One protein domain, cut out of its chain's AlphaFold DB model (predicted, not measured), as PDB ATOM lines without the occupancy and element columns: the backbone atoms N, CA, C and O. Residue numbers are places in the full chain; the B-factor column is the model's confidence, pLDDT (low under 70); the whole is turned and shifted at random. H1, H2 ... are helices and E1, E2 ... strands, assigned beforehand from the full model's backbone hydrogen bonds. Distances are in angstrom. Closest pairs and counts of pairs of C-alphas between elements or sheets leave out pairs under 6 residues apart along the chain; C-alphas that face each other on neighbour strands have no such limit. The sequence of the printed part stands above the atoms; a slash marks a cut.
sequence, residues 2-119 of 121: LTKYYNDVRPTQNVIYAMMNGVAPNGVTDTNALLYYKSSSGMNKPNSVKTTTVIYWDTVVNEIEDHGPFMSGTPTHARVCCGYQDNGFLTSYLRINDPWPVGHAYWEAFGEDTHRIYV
ATOM      1  N   LEU A   2     -25.509  11.677  38.178       96.12
ATOM      2  CA  LEU A   2     -24.186  11.091  38.447       96.12
ATOM      3  C   LEU A   2     -24.187   9.555  38.498       96.12
ATOM      4  O   LEU A   2     -23.344   8.933  37.871       96.12
ATOM      5  N   THR A   3     -25.177   8.923  39.140       94.75
ATOM      6  CA  THR A   3     -25.287   7.447  39.159       94.75
ATOM      7  C   THR A   3     -25.372   6.833  37.758       94.75
ATOM      8  O   THR A   3     -24.756   5.803  37.506       94.75
ATOM      9  N   LYS A   4     -26.063   7.500  36.823       93.44
ATOM     10  CA  LYS A   4     -26.109   7.075  35.418       93.44
ATOM     11  C   LYS A   4     -24.742   7.229  34.754       93.44
ATOM     12  O   LYS A   4     -24.361   6.366  33.984       93.44
ATOM     13  N   TYR A   5     -24.025   8.315  35.033       95.50
ATOM     14  CA  TYR A   5     -22.709   8.558  34.445       95.50
ATOM     15  C   TYR A   5     -21.673   7.527  34.916       95.50
ATOM     16  O   TYR A   5     -20.994   6.927  34.096       95.50
ATOM     17  N   TYR A   6     -21.582   7.288  36.227       96.50
ATOM     18  CA  TYR A   6     -20.517   6.460  36.799       96.50
ATOM     19  C   TYR A   6     -20.796   4.958  36.791       96.50
ATOM     20  O   TYR A   6     -19.850   4.178  36.728       96.50
ATOM     21  N   ASN A   7     -22.068   4.557  36.893       94.44
ATOM     22  CA  ASN A   7     -22.441   3.157  37.114       94.44
ATOM     23  C   ASN A   7     -23.418   2.625  36.049       94.44
ATOM     24  O   ASN A   7     -23.864   1.490  36.165       94.44
ATOM     25  N   ASP A   8     -23.814   3.445  35.067       94.19
ATOM     26  CA  ASP A   8     -24.866   3.153  34.074       94.19
ATOM     27  C   ASP A   8     -26.218   2.706  34.680       94.19
ATOM     28  O   ASP A   8     -27.072   2.112  34.025       94.19
ATOM     29  N   VAL A   9     -26.472   3.059  35.947       92.00
ATOM     30  CA  VAL A   9     -27.750   2.788  36.624       92.00
ATOM     31  C   VAL A   9     -28.616   4.045  36.622       92.00
ATOM     32  O   VAL A   9     -28.154   5.158  36.890       92.00
ATOM     33  N   ARG A  10     -29.915   3.877  36.351       91.00
ATOM     34  CA  ARG A  10     -30.889   4.977  36.232       91.00
ATOM     35  C   ARG A  10     -31.978   4.919  37.314       91.00
ATOM     36  O   ARG A  10     -33.154   4.817  36.967       91.00
ATOM     37  N   PRO A  11     -31.631   4.970  38.615       88.94
ATOM     38  CA  PRO A  11     -32.650   5.015  39.654       88.94
ATOM     39  C   PRO A  11     -33.445   6.321  39.556       88.94
ATOM     40  O   PRO A  11     -32.930   7.361  39.129       88.94
ATOM     41  N   THR A  12     -34.716   6.268  39.951       91.38
ATOM     42  CA  THR A  12     -35.554   7.468  40.042       91.38
ATOM     43  C   THR A  12     -35.060   8.371  41.172       91.38
ATOM     44  O   THR A  12     -34.394   7.912  42.103       91.38
ATOM     45  N   GLN A  13     -35.409   9.662  41.128       90.00
ATOM     46  CA  GLN A  13     -35.067  10.587  42.216       90.00
ATOM     47  C   GLN A  13     -35.606  10.102  43.569       90.00
ATOM     48  O   GLN A  13     -34.878  10.171  44.549       90.00
ATOM     49  N   ASN A  14     -36.810   9.520  43.610       93.81
ATOM     50  CA  ASN A  14     -37.400   8.976  44.840       93.81
ATOM     51  C   ASN A  14     -36.576   7.823  45.431       93.81
ATOM     52  O   ASN A  14     -36.402   7.753  46.645       93.81
ATOM     53  N   VAL A  15     -36.041   6.935  44.585       94.12
ATOM     54  CA  VAL A  15     -35.184   5.828  45.040       94.12
ATOM     55  C   VAL A  15     -33.881   6.369  45.625       94.12
ATOM     56  O   VAL A  15     -33.507   5.986  46.731       94.12
ATOM     57  N   ILE A  16     -33.220   7.299  44.925       94.94
ATOM     58  CA  ILE A  16     -31.991   7.930  45.431       94.94
ATOM     59  C   ILE A  16     -32.271   8.686  46.739       94.94
ATOM     60  O   ILE A  16     -31.505   8.568  47.688       94.94
ATOM     61  N   TYR A  17     -33.376   9.432  46.810       95.81
ATOM     62  CA  TYR A  17     -33.783  10.189  47.994       95.81
ATOM     63  C   TYR A  17     -33.939   9.287  49.223       95.81
ATOM     64  O   TYR A  17     -33.410   9.603  50.288       95.81
ATOM     65  N   ALA A  18     -34.588   8.129  49.062       95.38
ATOM     66  CA  ALA A  18     -34.706   7.135  50.123       95.38
ATOM     67  C   ALA A  18     -33.337   6.556  50.527       95.38
ATOM     68  O   ALA A  18     -33.039   6.464  51.715       95.38
ATOM     69  N   MET A  19     -32.471   6.229  49.561       95.12
ATOM     70  CA  MET A  19     -31.110   5.732  49.833       95.12
ATOM     71  C   MET A  19     -30.219   6.764  50.536       95.12
ATOM     72  O   MET A  19     -29.297   6.401  51.263       95.12
ATOM     73  N   MET A  20     -30.496   8.050  50.333       96.94
ATOM     74  CA  MET A  20     -29.843   9.162  51.017       96.94
ATOM     75  C   MET A  20     -30.524   9.534  52.347       96.94
ATOM     76  O   MET A  20     -30.240  10.594  52.900       96.94
ATOM     77  N   ASN A  21     -31.425   8.706  52.882       95.75
ATOM     78  CA  ASN A  21     -32.154   8.990  54.122       95.75
ATOM     79  C   ASN A  21     -32.866  10.360  54.106       95.75
ATOM     80  O   ASN A  21     -32.831  11.101  55.091       95.75
ATOM     81  N   GLY A  22     -33.454  10.735  52.969       95.25
ATOM     82  CA  GLY A  22     -34.260  11.946  52.856       95.25
ATOM     83  C   GLY A  22     -35.527  11.868  53.717       95.25
ATOM     84  O   GLY A  22     -36.145  10.808  53.832       95.25
ATOM     85  N   VAL A  23     -35.922  12.995  54.320       94.44
ATOM     86  CA  VAL A  23     -37.128  13.101  55.159       94.44
ATOM     87  C   VAL A  23     -37.999  14.260  54.682       94.44
ATOM     88  O   VAL A  23     -37.620  15.427  54.805       94.44
ATOM     89  N   ALA A  24     -39.182  13.940  54.152       92.75
ATOM     90  CA  ALA A  24     -40.116  14.937  53.642       92.75
ATOM     91  C   ALA A  24     -40.586  15.880  54.772       92.75
ATOM     92  O   ALA A  24     -40.766  15.426  55.904       92.75
ATOM     93  N   PRO A  25     -40.798  17.180  54.496       93.00
ATOM     94  CA  PRO A  25     -40.765  17.837  53.182       93.00
ATOM     95  C   PRO A  25     -39.369  18.334  52.756       93.00
ATOM     96  O   PRO A  25     -39.257  19.094  51.798       93.00
ATOM     97  N   ASN A  26     -38.308  17.951  53.468       91.38
ATOM     98  CA  ASN A  26     -36.972  18.505  53.266       91.38
ATOM     99  C   ASN A  26     -36.202  17.794  52.145       91.38
ATOM    100  O   ASN A  26     -36.497  16.655  51.771       91.38
ATOM    101  N   GLY A  27     -35.161  18.466  51.651       91.69
ATOM    102  CA  GLY A  27     -34.149  17.863  50.787       91.69
ATOM    103  C   GLY A  27     -33.213  16.905  51.537       91.69
ATOM    104  O   GLY A  27     -33.520  16.389  52.612       91.69
ATOM    105  N   VAL A  28     -32.040  16.673  50.955       94.69
ATOM    106  CA  VAL A  28     -30.981  15.823  51.510       94.69
ATOM    107  C   VAL A  28     -29.795  16.703  51.902       94.69
ATOM    108  O   VAL A  28     -29.481  17.661  51.202       94.69
ATOM    109  N   THR A  29     -29.117  16.377  53.003       94.94
ATOM    110  CA  THR A  29     -27.879  17.066  53.405       94.94
ATOM    111  C   THR A  29     -26.670  16.567  52.609       94.94
ATOM    112  O   THR A  29     -26.605  15.390  52.249       94.94
ATOM    113  N   ASP A  30     -25.637  17.395  52.435       95.50
ATOM    114  CA  ASP A  30     -24.394  16.958  51.771       95.50
ATOM    115  C   ASP A  30     -23.733  15.759  52.457       95.50
ATOM    116  O   ASP A  30     -23.084  14.944  51.810       95.50
ATOM    117  N   THR A  31     -23.890  15.630  53.779       96.31
ATOM    118  CA  THR A  31     -23.395  14.464  54.525       96.31
ATOM    119  C   THR A  31     -24.093  13.188  54.069       96.31
ATOM    120  O   THR A  31     -23.427  12.201  53.769       96.31
ATOM    121  N   ASN A  32     -25.420  13.208  53.978       97.31
ATOM    122  CA  ASN A  32     -26.190  12.052  53.541       97.31
ATOM    123  C   ASN A  32     -25.952  11.726  52.064       97.31
ATOM    124  O   ASN A  32     -25.812  10.557  51.702       97.31
ATOM    125  N   ALA A  33     -25.845  12.752  51.217       97.06
ATOM    126  CA  ALA A  33     -25.457  12.568  49.828       97.06
ATOM    127  C   ALA A  33     -24.066  11.917  49.732       97.06
ATOM    128  O   ALA A  33     -23.918  10.907  49.051       97.06
ATOM    129  N   LEU A  34     -23.069  12.399  50.485       98.00
ATOM    130  CA  LEU A  34     -21.725  11.812  50.505       98.00
ATOM    131  C   LEU A  34     -21.730  10.338  50.947       98.00
ATOM    132  O   LEU A  34     -20.998   9.532  50.374       98.00
ATOM    133  N   LEU A  35     -22.564   9.964  51.924       98.00
ATOM    134  CA  LEU A  35     -22.719   8.564  52.339       98.00
ATOM    135  C   LEU A  35     -23.218   7.680  51.188       98.00
ATOM    136  O   LEU A  35     -22.652   6.612  50.958       98.00
ATOM    137  N   TYR A  36     -24.211   8.137  50.421       97.00
ATOM    138  CA  TYR A  36     -24.662   7.433  49.215       97.00
ATOM    139  C   TYR A  36     -23.547   7.316  48.166       97.00
ATOM    140  O   TYR A  36     -23.423   6.282  47.509       97.00
ATOM    141  N   TYR A  37     -22.703   8.339  48.016       97.88
ATOM    142  CA  TYR A  37     -21.648   8.332  46.999       97.88
ATOM    143  C   TYR A  37     -20.602   7.268  47.343       97.88
ATOM    144  O   TYR A  37     -20.192   6.492  46.484       97.88
ATOM    145  N   LYS A  38     -20.225   7.183  48.622       98.12
ATOM    146  CA  LYS A  38     -19.219   6.234  49.113       98.12
ATOM    147  C   LYS A  38     -19.717   4.799  49.234       98.12
ATOM    148  O   LYS A  38     -18.933   3.879  49.038       98.12
ATOM    149  N   SER A  39     -20.986   4.610  49.587       96.31
ATOM    150  CA  SER A  39     -21.550   3.289  49.878       96.31
ATOM    151  C   SER A  39     -21.493   2.351  48.670       96.31
ATOM    152  O   SER A  39     -21.817   2.755  47.552       96.31
ATOM    153  N   SER A  40     -21.163   1.078  48.908       94.81
ATOM    154  CA  SER A  40     -21.214   0.012  47.898       94.81
ATOM    155  C   SER A  40     -22.635  -0.261  47.394       94.81
ATOM    156  O   SER A  40     -22.809  -0.665  46.249       94.81
ATOM    157  N   SER A  41     -23.652   0.021  48.215       92.00
ATOM    158  CA  SER A  41     -25.069  -0.024  47.822       92.00
ATOM    159  C   SER A  41     -25.535   1.250  47.103       92.00
ATOM    160  O   SER A  41     -26.698   1.344  46.716       92.00
ATOM    161  N   GLY A  42     -24.658   2.251  46.981       94.56
ATOM    162  CA  GLY A  42     -24.908   3.514  46.295       94.56
ATOM    163  C   GLY A  42     -24.040   3.649  45.049       94.56
ATOM    164  O   GLY A  42     -24.155   2.855  44.116       94.56
ATOM    165  N   MET A  43     -23.182   4.670  45.003       96.38
ATOM    166  CA  MET A  43     -22.311   4.876  43.838       96.38
ATOM    167  C   MET A  43     -20.998   4.087  43.892       96.38
ATOM    168  O   MET A  43     -20.359   3.952  42.853       96.38
ATOM    169  N   ASN A  44     -20.617   3.539  45.050       96.81
ATOM    170  CA  ASN A  44     -19.351   2.834  45.270       96.81
ATOM    171  C   ASN A  44     -18.115   3.676  44.888       96.81
ATOM    172  O   ASN A  44     -17.225   3.232  44.165       96.81
ATOM    173  N   LYS A  45     -18.094   4.930  45.354       97.81
ATOM    174  CA  LYS A  45     -17.034   5.926  45.128       97.81
ATOM    175  C   LYS A  45     -16.422   6.331  46.477       97.81
ATOM    176  O   LYS A  45     -16.707   7.427  46.975       97.81
ATOM    177  N   PRO A  46     -15.664   5.430  47.136       97.94
ATOM    178  CA  PRO A  46     -15.295   5.552  48.552       97.94
ATOM    179  C   PRO A  46     -14.423   6.780  48.858       97.94
ATOM    180  O   PRO A  46     -14.509   7.346  49.956       97.94
ATOM    181  N   ASN A  47     -13.656   7.245  47.870       98.00
ATOM    182  CA  ASN A  47     -12.773   8.405  47.982       98.00
ATOM    183  C   ASN A  47     -13.464   9.744  47.691       98.00
ATOM    184  O   ASN A  47     -12.803  10.779  47.683       98.00
ATOM    185  N   SER A  48     -14.786   9.757  47.484       98.44
ATOM    186  CA  SER A  48     -15.549  10.995  47.290       98.44
ATOM    187  C   SER A  48     -15.373  11.963  48.466       98.44
ATOM    188  O   SER A  48     -15.245  11.549  49.625       98.44
ATOM    189  N   VAL A  49     -15.402  13.266  48.195       97.38
ATOM    190  CA  VAL A  49     -15.187  14.311  49.208       97.38
ATOM    191  C   VAL A  49     -16.207  15.420  49.020       97.38
ATOM    192  O   VAL A  49     -16.478  15.829  47.896       97.38
ATOM    193  N   LYS A  50     -16.762  15.921  50.128       96.81
ATOM    194  CA  LYS A  50     -17.575  17.140  50.122       96.81
ATOM    195  C   LYS A  50     -16.732  18.350  50.509       96.81
ATOM    196  O   LYS A  50     -15.887  18.239  51.398       96.81
ATOM    197  N   THR A  51     -16.997  19.498  49.902       95.12
ATOM    198  CA  THR A  51     -16.388  20.769  50.299       95.12
ATOM    199  C   THR A  51     -17.366  21.929  50.158       95.12
ATOM    200  O   THR A  51     -18.190  21.961  49.244       95.12
ATOM    201  N   THR A  52     -17.247  22.884  51.077       93.56
ATOM    202  CA  THR A  52     -17.919  24.191  51.047       93.56
ATOM    203  C   THR A  52     -16.912  25.341  51.119       93.56
ATOM    204  O   THR A  52     -17.271  26.479  51.410       93.56
ATOM    205  N   THR A  53     -15.621  25.043  50.953       90.38
ATOM    206  CA  THR A  53     -14.564  26.054  50.995       90.38
ATOM    207  C   THR A  53     -14.505  26.820  49.678       90.38
ATOM    208  O   THR A  53     -15.013  26.359  48.653       90.38
ATOM    209  N   VAL A  54     -13.826  27.969  49.693       85.62
ATOM    210  CA  VAL A  54     -13.383  28.627  48.457       85.62
ATOM    211  C   VAL A  54     -12.569  27.625  47.638       85.62
ATOM    212  O   VAL A  54     -11.789  26.848  48.197       85.62
ATOM    213  N   ILE A  55     -12.782  27.629  46.326       87.50
ATOM    214  CA  ILE A  55     -12.076  26.770  45.380       87.50
ATOM    215  C   ILE A  55     -11.392  27.617  44.310       87.50
ATOM    216  O   ILE A  55     -11.784  28.755  44.056       87.50
ATOM    217  N   TYR A  56     -10.386  27.032  43.673       91.19
ATOM    218  CA  TYR A  56      -9.664  27.638  42.562       91.19
ATOM    219  C   TYR A  56     -10.068  26.974  41.249       91.19
ATOM    220  O   TYR A  56     -10.495  25.817  41.242       91.19
ATOM    221  N   TRP A  57      -9.916  27.704  40.144       93.12
ATOM    222  CA  TRP A  57     -10.285  27.235  38.808       93.12
ATOM    223  C   TRP A  57      -9.649  25.880  38.471       93.12
ATOM    224  O   TRP A  57     -10.364  24.926  38.168       93.12
ATOM    225  N   ASP A  58      -8.334  25.760  38.669       93.81
ATOM    226  CA  ASP A  58      -7.571  24.532  38.408       93.81
ATOM    227  C   ASP A  58      -8.097  23.324  39.190       93.81
ATOM    228  O   ASP A  58      -8.008  22.196  38.723       93.81
ATOM    229  N   THR A  59      -8.687  23.539  40.373       93.19
ATOM    230  CA  THR A  59      -9.306  22.441  41.127       93.19
ATOM    231  C   THR A  59     -10.485  21.863  40.357       93.19
ATOM    232  O   THR A  59     -10.566  20.653  40.215       93.19
ATOM    233  N   VAL A  60     -11.377  22.703  39.822       93.19
ATOM    234  CA  VAL A  60     -12.546  22.229  39.060       93.19
ATOM    235  C   VAL A  60     -12.122  21.526  37.784       93.19
ATOM    236  O   VAL A  60     -12.662  20.466  37.474       93.19
ATOM    237  N   VAL A  61     -11.158  22.109  37.071       95.88
ATOM    238  CA  VAL A  61     -10.604  21.524  35.850       95.88
ATOM    239  C   VAL A  61     -10.065  20.127  36.146       95.88
ATOM    240  O   VAL A  61     -10.518  19.169  35.530       95.88
ATOM    241  N   ASN A  62      -9.203  19.987  37.156       96.31
ATOM    242  CA  ASN A  62      -8.634  18.689  37.520       96.31
ATOM    243  C   ASN A  62      -9.709  17.687  37.967       96.31
ATOM    244  O   ASN A  62      -9.665  16.535  37.552       96.31
ATOM    245  N   GLU A  63     -10.715  18.097  38.755       96.25
ATOM    246  CA  GLU A  63     -11.807  17.178  39.114       96.25
ATOM    247  C   GLU A  63     -12.545  16.653  37.880       96.25
ATOM    248  O   GLU A  63     -12.861  15.466  37.809       96.25
ATOM    249  N   ILE A  64     -12.838  17.521  36.910       97.00
ATOM    250  CA  ILE A  64     -13.580  17.128  35.711       97.00
ATOM    251  C   ILE A  64     -12.730  16.240  34.804       97.00
ATOM    252  O   ILE A  64     -13.238  15.224  34.335       97.00
ATOM    253  N   GLU A  65     -11.466  16.591  34.581       97.38
ATOM    254  CA  GLU A  65     -10.576  15.843  33.687       97.38
ATOM    255  C   GLU A  65     -10.152  14.490  34.285       97.38
ATOM    256  O   GLU A  65     -10.179  13.475  33.588       97.38
ATOM    257  N   ASP A  66      -9.832  14.435  35.583       96.44
ATOM    258  CA  ASP A  66      -9.308  13.217  36.220       96.44
ATOM    259  C   ASP A  66     -10.407  12.287  36.752       96.44
ATOM    260  O   ASP A  66     -10.200  11.076  36.906       96.44
ATOM    261  N   HIS A  67     -11.567  12.840  37.113       96.88
ATOM    262  CA  HIS A  67     -12.609  12.096  37.822       96.88
ATOM    263  C   HIS A  67     -13.986  12.203  37.175       96.88
ATOM    264  O   HIS A  67     -14.768  11.259  37.295       96.88
ATOM    265  N   GLY A  68     -14.263  13.282  36.449       97.31
ATOM    266  CA  GLY A  68     -15.518  13.502  35.746       97.31
ATOM    267  C   GLY A  68     -16.503  14.408  36.501       97.31
ATOM    268  O   GLY A  68     -16.140  15.158  37.409       97.31
ATOM    269  N   PRO A  69     -17.795  14.373  36.125       97.81
ATOM    270  CA  PRO A  69     -18.827  15.234  36.687       97.81
ATOM    271  C   PRO A  69     -18.990  15.084  38.200       97.81
ATOM    272  O   PRO A  69     -18.978  13.975  38.742       97.81
ATOM    273  N   PHE A  70     -19.285  16.186  38.877       98.12
ATOM    274  CA  PHE A  70     -19.476  16.219  40.325       98.12
ATOM    275  C   PHE A  70     -20.760  16.959  40.717       98.12
ATOM    276  O   PHE A  70     -21.396  17.632  39.901       98.12
ATOM    277  N   MET A  71     -21.192  16.802  41.971       97.56
ATOM    278  CA  MET A  71     -22.330  17.563  42.495       97.56
ATOM    279  C   MET A  71     -21.892  18.998  42.746       97.56
ATOM    280  O   MET A  71     -20.934  19.212  43.483       97.56
ATOM    281  N   SER A  72     -22.603  19.952  42.156       96.12
ATOM    282  CA  SER A  72     -22.385  21.386  42.336       96.12
ATOM    283  C   SER A  72     -23.701  22.026  42.757       96.12
ATOM    284  O   SER A  72     -24.741  21.785  42.144       96.12
ATOM    285  N   GLY A  73     -23.693  22.811  43.822       93.06
ATOM    286  CA  GLY A  73     -24.914  23.331  44.413       93.06
ATOM    287  C   GLY A  73     -24.708  24.575  45.258       93.06
ATOM    288  O   GLY A  73     -23.600  25.085  45.432       93.06
ATOM    289  N   THR A  74     -25.824  25.039  45.794       91.50
ATOM    290  CA  THR A  74     -25.926  26.074  46.822       91.50
ATOM    291  C   THR A  74     -26.499  25.431  48.094       91.50
ATOM    292  O   THR A  74     -26.898  24.262  48.051       91.50
ATOM    293  N   PRO A  75     -26.618  26.151  49.226       90.25
ATOM    294  CA  PRO A  75     -27.213  25.582  50.437       90.25
ATOM    295  C   PRO A  75     -28.645  25.048  50.255       90.25
ATOM    296  O   PRO A  75     -29.117  24.261  51.073       90.25
ATOM    297  N   THR A  76     -29.358  25.495  49.218       90.75
ATOM    298  CA  THR A  76     -30.773  25.176  48.986       90.75
ATOM    299  C   THR A  76     -31.023  24.363  47.721       90.75
ATOM    300  O   THR A  76     -32.161  23.947  47.502       90.75
ATOM    301  N   HIS A  77     -30.005  24.123  46.887       93.19
ATOM    302  CA  HIS A  77     -30.201  23.501  45.578       93.19
ATOM    303  C   HIS A  77     -29.024  22.627  45.146       93.19
ATOM    304  O   HIS A  77     -27.866  23.022  45.263       93.19
ATOM    305  N   ALA A  78     -29.326  21.448  44.599       94.56
ATOM    306  CA  ALA A  78     -28.337  20.465  44.163       94.56
ATOM    307  C   ALA A  78     -28.399  20.255  42.646       94.56
ATOM    308  O   ALA A  78     -29.441  19.898  42.091       94.56
ATOM    309  N   ARG A  79     -27.258  20.428  41.978       96.19
ATOM    310  CA  ARG A  79     -27.099  20.327  40.522       96.19
ATOM    311  C   ARG A  79     -25.860  19.485  40.210       96.19
ATOM    312  O   ARG A  79     -25.204  18.945  41.104       96.19
ATOM    313  N   VAL A  80     -25.546  19.325  38.931       97.12
ATOM    314  CA  VAL A  80     -24.334  18.628  38.486       97.12
ATOM    315  C   VAL A  80     -23.479  19.575  37.665       97.12
ATOM    316  O   VAL A  80     -23.961  20.094  36.666       97.12
ATOM    317  N   CYS A  81     -22.214  19.739  38.042       97.56
ATOM    318  CA  CYS A  81     -21.211  20.299  37.146       97.56
ATOM    319  C   CYS A  81     -20.665  19.160  36.281       97.56
ATOM    320  O   CYS A  81     -20.174  18.160  36.811       97.56
ATOM    321  N   CYS A  82     -20.827  19.257  34.963       97.31
ATOM    322  CA  CYS A  82     -20.468  18.196  34.015       97.31
ATOM    323  C   CYS A  82     -19.399  18.601  32.998       97.31
ATOM    324  O   CYS A  82     -19.107  17.826  32.093       97.31
ATOM    325  N   GLY A  83     -18.845  19.801  33.128       97.25
ATOM    326  CA  GLY A  83     -17.865  20.343  32.202       97.25
ATOM    327  C   GLY A  83     -17.511  21.778  32.561       97.25
ATOM    328  O   GLY A  83     -18.057  22.352  33.506       97.25
ATOM    329  N   TYR A  84     -16.623  22.365  31.775       97.06
ATOM    330  CA  TYR A  84     -16.171  23.734  31.954       97.06
ATOM    331  C   TYR A  84     -15.842  24.376  30.603       97.06
ATOM    332  O   TYR A  84     -15.701  23.693  29.588       97.06
ATOM    333  N   GLN A  85     -15.756  25.701  30.595       96.81
ATOM    334  CA  GLN A  85     -15.239  26.497  29.492       96.81
ATOM    335  C   GLN A  85     -14.206  27.464  30.060       96.81
ATOM    336  O   GLN A  85     -14.551  28.358  30.835       96.81
ATOM    337  N   ASP A  86     -12.948  27.273  29.673       95.19
ATOM    338  CA  ASP A  86     -11.858  28.153  30.072       95.19
ATOM    339  C   ASP A  86     -11.743  29.337  29.108       95.19
ATOM    340  O   ASP A  86     -11.402  29.163  27.938       95.19
ATOM    341  N   ASN A  87     -12.046  30.538  29.602       93.06
ATOM    342  CA  ASN A  87     -11.898  31.785  28.850       93.06
ATOM    343  C   ASN A  87     -10.800  32.690  29.442       93.06
ATOM    344  O   ASN A  87     -10.612  33.816  28.977       93.06
ATOM    345  N   GLY A  88     -10.069  32.216  30.455       85.88
ATOM    346  CA  GLY A  88      -9.095  33.001  31.203       85.88
ATOM    347  C   GLY A  88      -9.661  33.686  32.452       85.88
ATOM    348  O   GLY A  88     -10.794  33.471  32.886       85.88
ATOM    349  N   PHE A  89      -8.822  34.513  33.080       78.31
ATOM    350  CA  PHE A  89      -9.030  35.012  34.442       78.31
ATOM    351  C   PHE A  89     -10.416  35.653  34.652       78.31
ATOM    352  O   PHE A  89     -10.771  36.610  33.967       78.31
ATOM    353  N   LEU A  90     -11.176  35.120  35.619       79.00
ATOM    354  CA  LEU A  90     -12.520  35.569  36.035       79.00
ATOM    355  C   LEU A  90     -13.617  35.527  34.956       79.00
ATOM    356  O   LEU A  90     -14.707  36.046  35.180       79.00
ATOM    357  N   THR A  91     -13.362  34.914  33.799       91.00
ATOM    358  CA  THR A  91     -14.333  34.832  32.690       91.00
ATOM    359  C   THR A  91     -14.686  33.396  32.316       91.00
ATOM    360  O   THR A  91     -15.393  33.161  31.333       91.00
ATOM    361  N   SER A  92     -14.206  32.430  33.096       95.31
ATOM    362  CA  SER A  92     -14.450  31.011  32.873       95.31
ATOM    363  C   SER A  92     -15.805  30.560  33.426       95.31
ATOM    364  O   SER A  92     -16.315  31.104  34.410       95.31
ATOM    365  N   TYR A  93     -16.386  29.547  32.784       96.75
ATOM    366  CA  TYR A  93     -17.737  29.065  33.072       96.75
ATOM    367  C   TYR A  93     -17.761  27.577  33.417       96.75
ATOM    368  O   TYR A  93     -17.003  26.777  32.872       96.75
ATOM    369  N   LEU A  94     -18.697  27.193  34.279       96.25
ATOM    370  CA  LEU A  94     -19.051  25.813  34.584       96.25
ATOM    371  C   LEU A  94     -20.242  25.377  33.731       96.25
ATOM    372  O   LEU A  94     -21.199  26.130  33.548       96.25
ATOM    373  N   ARG A  95     -20.214  24.141  33.228       97.25
ATOM    374  CA  ARG A  95     -21.366  23.530  32.562       97.25
ATOM    375  C   ARG A  95     -22.246  22.858  33.606       97.25
ATOM    376  O   ARG A  95     -21.898  21.797  34.125       97.25
ATOM    377  N   ILE A  96     -23.401  23.450  33.877       97.44
ATOM    378  CA  ILE A  96     -24.334  22.975  34.895       97.44
ATOM    379  C   ILE A  96     -25.485  22.221  34.241       97.44
ATOM    380  O   ILE A  96     -26.126  22.726  33.325       97.44
ATOM    381  N   ASN A  97     -25.762  21.019  34.743       96.44
ATOM    382  CA  ASN A  97     -27.006  20.291  34.530       96.44
ATOM    383  C   ASN A  97     -27.875  20.446  35.781       96.44
ATOM    384  O   ASN A  97     -27.582  19.871  36.836       96.44
ATOM    385  N   ASP A  98     -28.951  21.209  35.654       95.31
ATOM    386  CA  ASP A  98     -29.848  21.573  36.742       95.31
ATOM    387  C   ASP A  98     -31.154  20.774  36.639       95.31
ATOM    388  O   ASP A  98     -31.778  20.775  35.576       95.31
ATOM    389  N   PRO A  99     -31.574  20.054  37.697       91.31
ATOM    390  CA  PRO A  99     -32.806  19.273  37.669       91.31
ATOM    391  C   PRO A  99     -34.093  20.118  37.703       91.31
ATOM    392  O   PRO A  99     -35.149  19.576  37.372       91.31
ATOM    393  N   TRP A 100     -34.041  21.393  38.102       87.81
ATOM    394  CA  TRP A 100     -35.215  22.251  38.289       87.81
ATOM    395  C   TRP A 100     -35.453  23.203  37.101       87.81
ATOM    396  O   TRP A 100     -34.489  23.678  36.505       87.81
ATOM    397  N   PRO A 101     -36.712  23.565  36.767       83.19
ATOM    398  CA  PRO A 101     -37.972  22.898  37.129       83.19
ATOM    399  C   PRO A 101     -38.252  21.665  36.250       83.19
ATOM    400  O   PRO A 101     -38.969  20.752  36.649       83.19
ATOM    401  N   VAL A 102     -37.662  21.632  35.056       83.88
ATOM    402  CA  VAL A 102     -37.601  20.489  34.144       83.88
ATOM    403  C   VAL A 102     -36.171  20.479  33.628       83.88
ATOM    404  O   VAL A 102     -35.716  21.493  33.102       83.88
ATOM    405  N   GLY A 103     -35.452  19.379  33.859       87.00
ATOM    406  CA  GLY A 103     -33.994  19.334  33.750       87.00
ATOM    407  C   GLY A 103     -33.421  20.029  32.509       87.00
ATOM    408  O   GLY A 103     -33.834  19.736  31.388       87.00
ATOM    409  N   HIS A 104     -32.455  20.923  32.710       92.44
ATOM    410  CA  HIS A 104     -31.845  21.714  31.644       92.44
ATOM    411  C   HIS A 104     -30.343  21.911  31.880       92.44
ATOM    412  O   HIS A 104     -29.828  21.617  32.960       92.44
ATOM    413  N   ALA A 105     -29.634  22.369  30.848       95.19
ATOM    414  CA  ALA A 105     -28.196  22.604  30.902       95.19
ATOM    415  C   ALA A 105     -27.854  24.050  30.527       95.19
ATOM    416  O   ALA A 105     -28.368  24.552  29.527       95.19
ATOM    417  N   TYR A 106     -26.965  24.690  31.284       96.25
ATOM    418  CA  TYR A 106     -26.520  26.069  31.055       96.25
ATOM    419  C   TYR A 106     -25.055  26.278  31.446       96.25
ATOM    420  O   TYR A 106     -24.415  25.402  32.028       96.25
ATOM    421  N   TRP A 107     -24.526  27.444  31.076       96.06
ATOM    422  CA  TRP A 107     -23.218  27.927  31.503       96.06
ATOM    423  C   TRP A 107     -23.394  28.873  32.686       96.06
ATOM    424  O   TRP A 107     -24.143  29.843  32.595       96.06
ATOM    425  N   GLU A 108     -22.723  28.573  33.788       94.75
ATOM    426  CA  GLU A 108     -22.715  29.372  35.013       94.75
ATOM    427  C   GLU A 108     -21.332  29.987  35.208       94.75
ATOM    428  O   GLU A 108     -20.330  29.330  34.929       94.75
ATOM    429  N   ALA A 109     -21.255  31.240  35.655       93.88
ATOM    430  CA  ALA A 109     -19.968  31.848  35.971       93.88
ATOM    431  C   ALA A 109     -19.272  31.062  37.094       93.88
ATOM    432  O   ALA A 109     -19.905  30.637  38.062       93.88
ATOM    433  N   PHE A 110     -17.962  30.854  36.973       93.12
ATOM    434  CA  PHE A 110     -17.201  30.190  38.026       93.12
ATOM    435  C   PHE A 110     -17.309  30.945  39.362       93.12
ATOM    436  O   PHE A 110     -17.082  32.152  39.417       93.12
ATOM    437  N   GLY A 111     -17.593  30.212  40.441       88.19
ATOM    438  CA  GLY A 111     -17.656  30.744  41.807       88.19
ATOM    439  C   GLY A 111     -19.068  30.926  42.371       88.19
ATOM    440  O   GLY A 111     -19.195  31.164  43.569       88.19
ATOM    441  N   GLU A 112     -20.112  30.768  41.554       88.62
ATOM    442  CA  GLU A 112     -21.513  30.818  42.008       88.62
ATOM    443  C   GLU A 112     -21.908  29.591  42.848       88.62
ATOM    444  O   GLU A 112     -22.753  29.664  43.746       88.62
ATOM    445  N   ASP A 113     -21.280  28.441  42.600       89.19
ATOM    446  CA  ASP A 113     -21.490  27.260  43.418       89.19
ATOM    447  C   ASP A 113     -20.739  27.359  44.755       89.19
ATOM    448  O   ASP A 113     -19.644  27.906  44.871       89.19
ATOM    449  N   THR A 114     -21.336  26.840  45.822       92.31
ATOM    450  CA  THR A 114     -20.792  26.948  47.192       92.31
ATOM    451  C   THR A 114     -20.770  25.614  47.922       92.31
ATOM    452  O   THR A 114     -20.059  25.474  48.913       92.31
ATOM    453  N   HIS A 115     -21.492  24.615  47.417       95.88
ATOM    454  CA  HIS A 115     -21.564  23.264  47.955       95.88
ATOM    455  C   HIS A 115     -21.181  22.267  46.872       95.88
ATOM    456  O   HIS A 115     -21.735  22.295  45.772       95.88
ATOM    457  N   ARG A 116     -20.207  21.399  47.163       96.56
ATOM    458  CA  ARG A 116     -19.673  20.451  46.182       96.56
ATOM    459  C   ARG A 116     -19.493  19.075  46.781       96.56
ATOM    460  O   ARG A 116     -19.062  18.949  47.928       96.56
ATOM    461  N   ILE A 117     -19.743  18.046  45.974       98.00
ATOM    462  CA  ILE A 117     -19.317  16.673  46.265       98.00
ATOM    463  C   ILE A 117     -18.579  16.120  45.052       98.00
ATOM    464  O   ILE A 117     -19.205  15.759  44.053       98.00
ATOM    465  N   TYR A 118     -17.256  16.035  45.172       97.75
ATOM    466  CA  TYR A 118     -16.374  15.417  44.191       97.75
ATOM    467  C   TYR A 118     -16.505  13.902  44.253       97.75
ATOM    468  O   TYR A 118     -16.480  13.309  45.337       97.75
ATOM    469  N   VAL A 119     -16.673  13.280  43.089       98.00
ATOM    470  CA  VAL A 119     -16.935  11.848  42.962       98.00
ATOM    471  C   VAL A 119     -15.636  11.145  42.603       98.00
ATOM    472  O   VAL A 119     -15.162  11.277  41.484       98.00
TER     473      VAL A 119
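Overview. This is residues 2 to 119 of the 121 residues of the protein "Conserved protein" of Methanosarcina mazei (strain ATCC BAA-159 / DSM 3647 / Goe1 / Go1 / JCM 11833 / OCM 88) (UniProt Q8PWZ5). A single, strongly twisted sheet of six strands forms the body of this domain, with H3 packed along its E1 and E6 end and H4 lying crosswise at E3. The short helix H1 only grazes the sheet, and H2 lies off it, near H3 and farthest of the elements from the mean of the C-alphas. The printed part has 118 residues with four named helices and six named strands, in the order H1 H2 H3 E1 H4 E2 E3 E4 E5 E6. The sheet runs E1 E6 E2 E3 E4 E5, all antiparallel, and the class is mixed, helices and strands. The whole is compact, with a radius of gyration of the C-alphas of 14.0 A and spans of 41 by 29 by 26 A.

Along the chain. Across the sheet stand E1, residues 49 to 51, E6, residues 115 to 118, E2, residues 70 to 74, E3, residues 77 to 85, E4, residues 93 to 98, and E5, residues 104 to 109. E3 is the longest strand, with 9 residues and 22.2 A from first to last C-alpha, and it bends by 67 degrees at residue 82. E5 measures 16.2 A, E4 14.7 A and E2 13.5 A. The longest helix is H4, residues 57 to 66, 14.3 A, and H3, residues 30 to 38, measures 12.2 A. H1, residues 2 to 7, begins with C-alpha 2 at (-24.186, 11.091, 38.447), and H2 holds residues 13 to 19. C-alpha 77, where E3 begins, is at (-30.201, 23.501, 45.578), and C-alpha 118, where E6 ends, is at (-16.374, 15.417, 44.191).

Arrangement. E2, E3, E4 and E5 form a meander, each strand the antiparallel neighbour of the one before, and each step in it is a hairpin. Between E2 and E3, N 72 and O 79 are 3.0 A apart, within hydrogen-bond range. Between E3 and E4, N 82 and O 95 are 2.9 A apart, and between E4 and E5, N 96 and O 106 are 2.9 A apart. On the other side of E2 is E6, with N 73 and O 115 at 2.8 A. E6 also pairs with E1, an edge strand like E5, with N 118 and O 49 at 2.8 A. E1, H4 and E2 form a split strand-helix-strand unit, two strands running the same way with E6 between them in the sheet, and its crossover is right-handed. H4 is on the sheet at a height of 7.7 A and only just over E3, on which 3 of its 10 C-alphas fall. It runs across the strands, at 84 degrees to E3 on the local plane, and the closest C-alphas of the two are those of Ile 64 and Gly 83, 6.4 A apart. H3 is on the sheet at a height of 8.7 A, over E6 and along the strands, at 9 degrees to E6 on the local plane. Its closest C-alphas to E6 are those of Leu 34 and Ile 117, at 6.9 A. H2 is not on the sheet; it is close to H3 but not clearly touching, about perpendicular at 83 degrees, with the C-alphas of Met 19 and Tyr 36 closest at 6.7 A. H1 only grazes the sheet with its residues 2 to 5; the C-alphas of Leu 2 and Phe 70, the closest of H1 and E2, are 7.2 A apart. H3 and H4 are apart. In H1, H2, H3 and H4 every O i to N i+4 pair is within hydrogen-bond range.

Size, cuts and confidence. The two C-alphas farthest apart are those of Ala 24, between H2 and H3, and Gly 88, between E3 and E4, 42.3 A. The first and last printed C-alphas, of Leu 2 and Val 119, are 8.6 A apart. The printed part has no cut and no long link; H2 to H3, H3 to E1 and E3 to E4 are short, and the other links are tight. The mean pLDDT of the printed part is 94.1, and no printed residue is under 70.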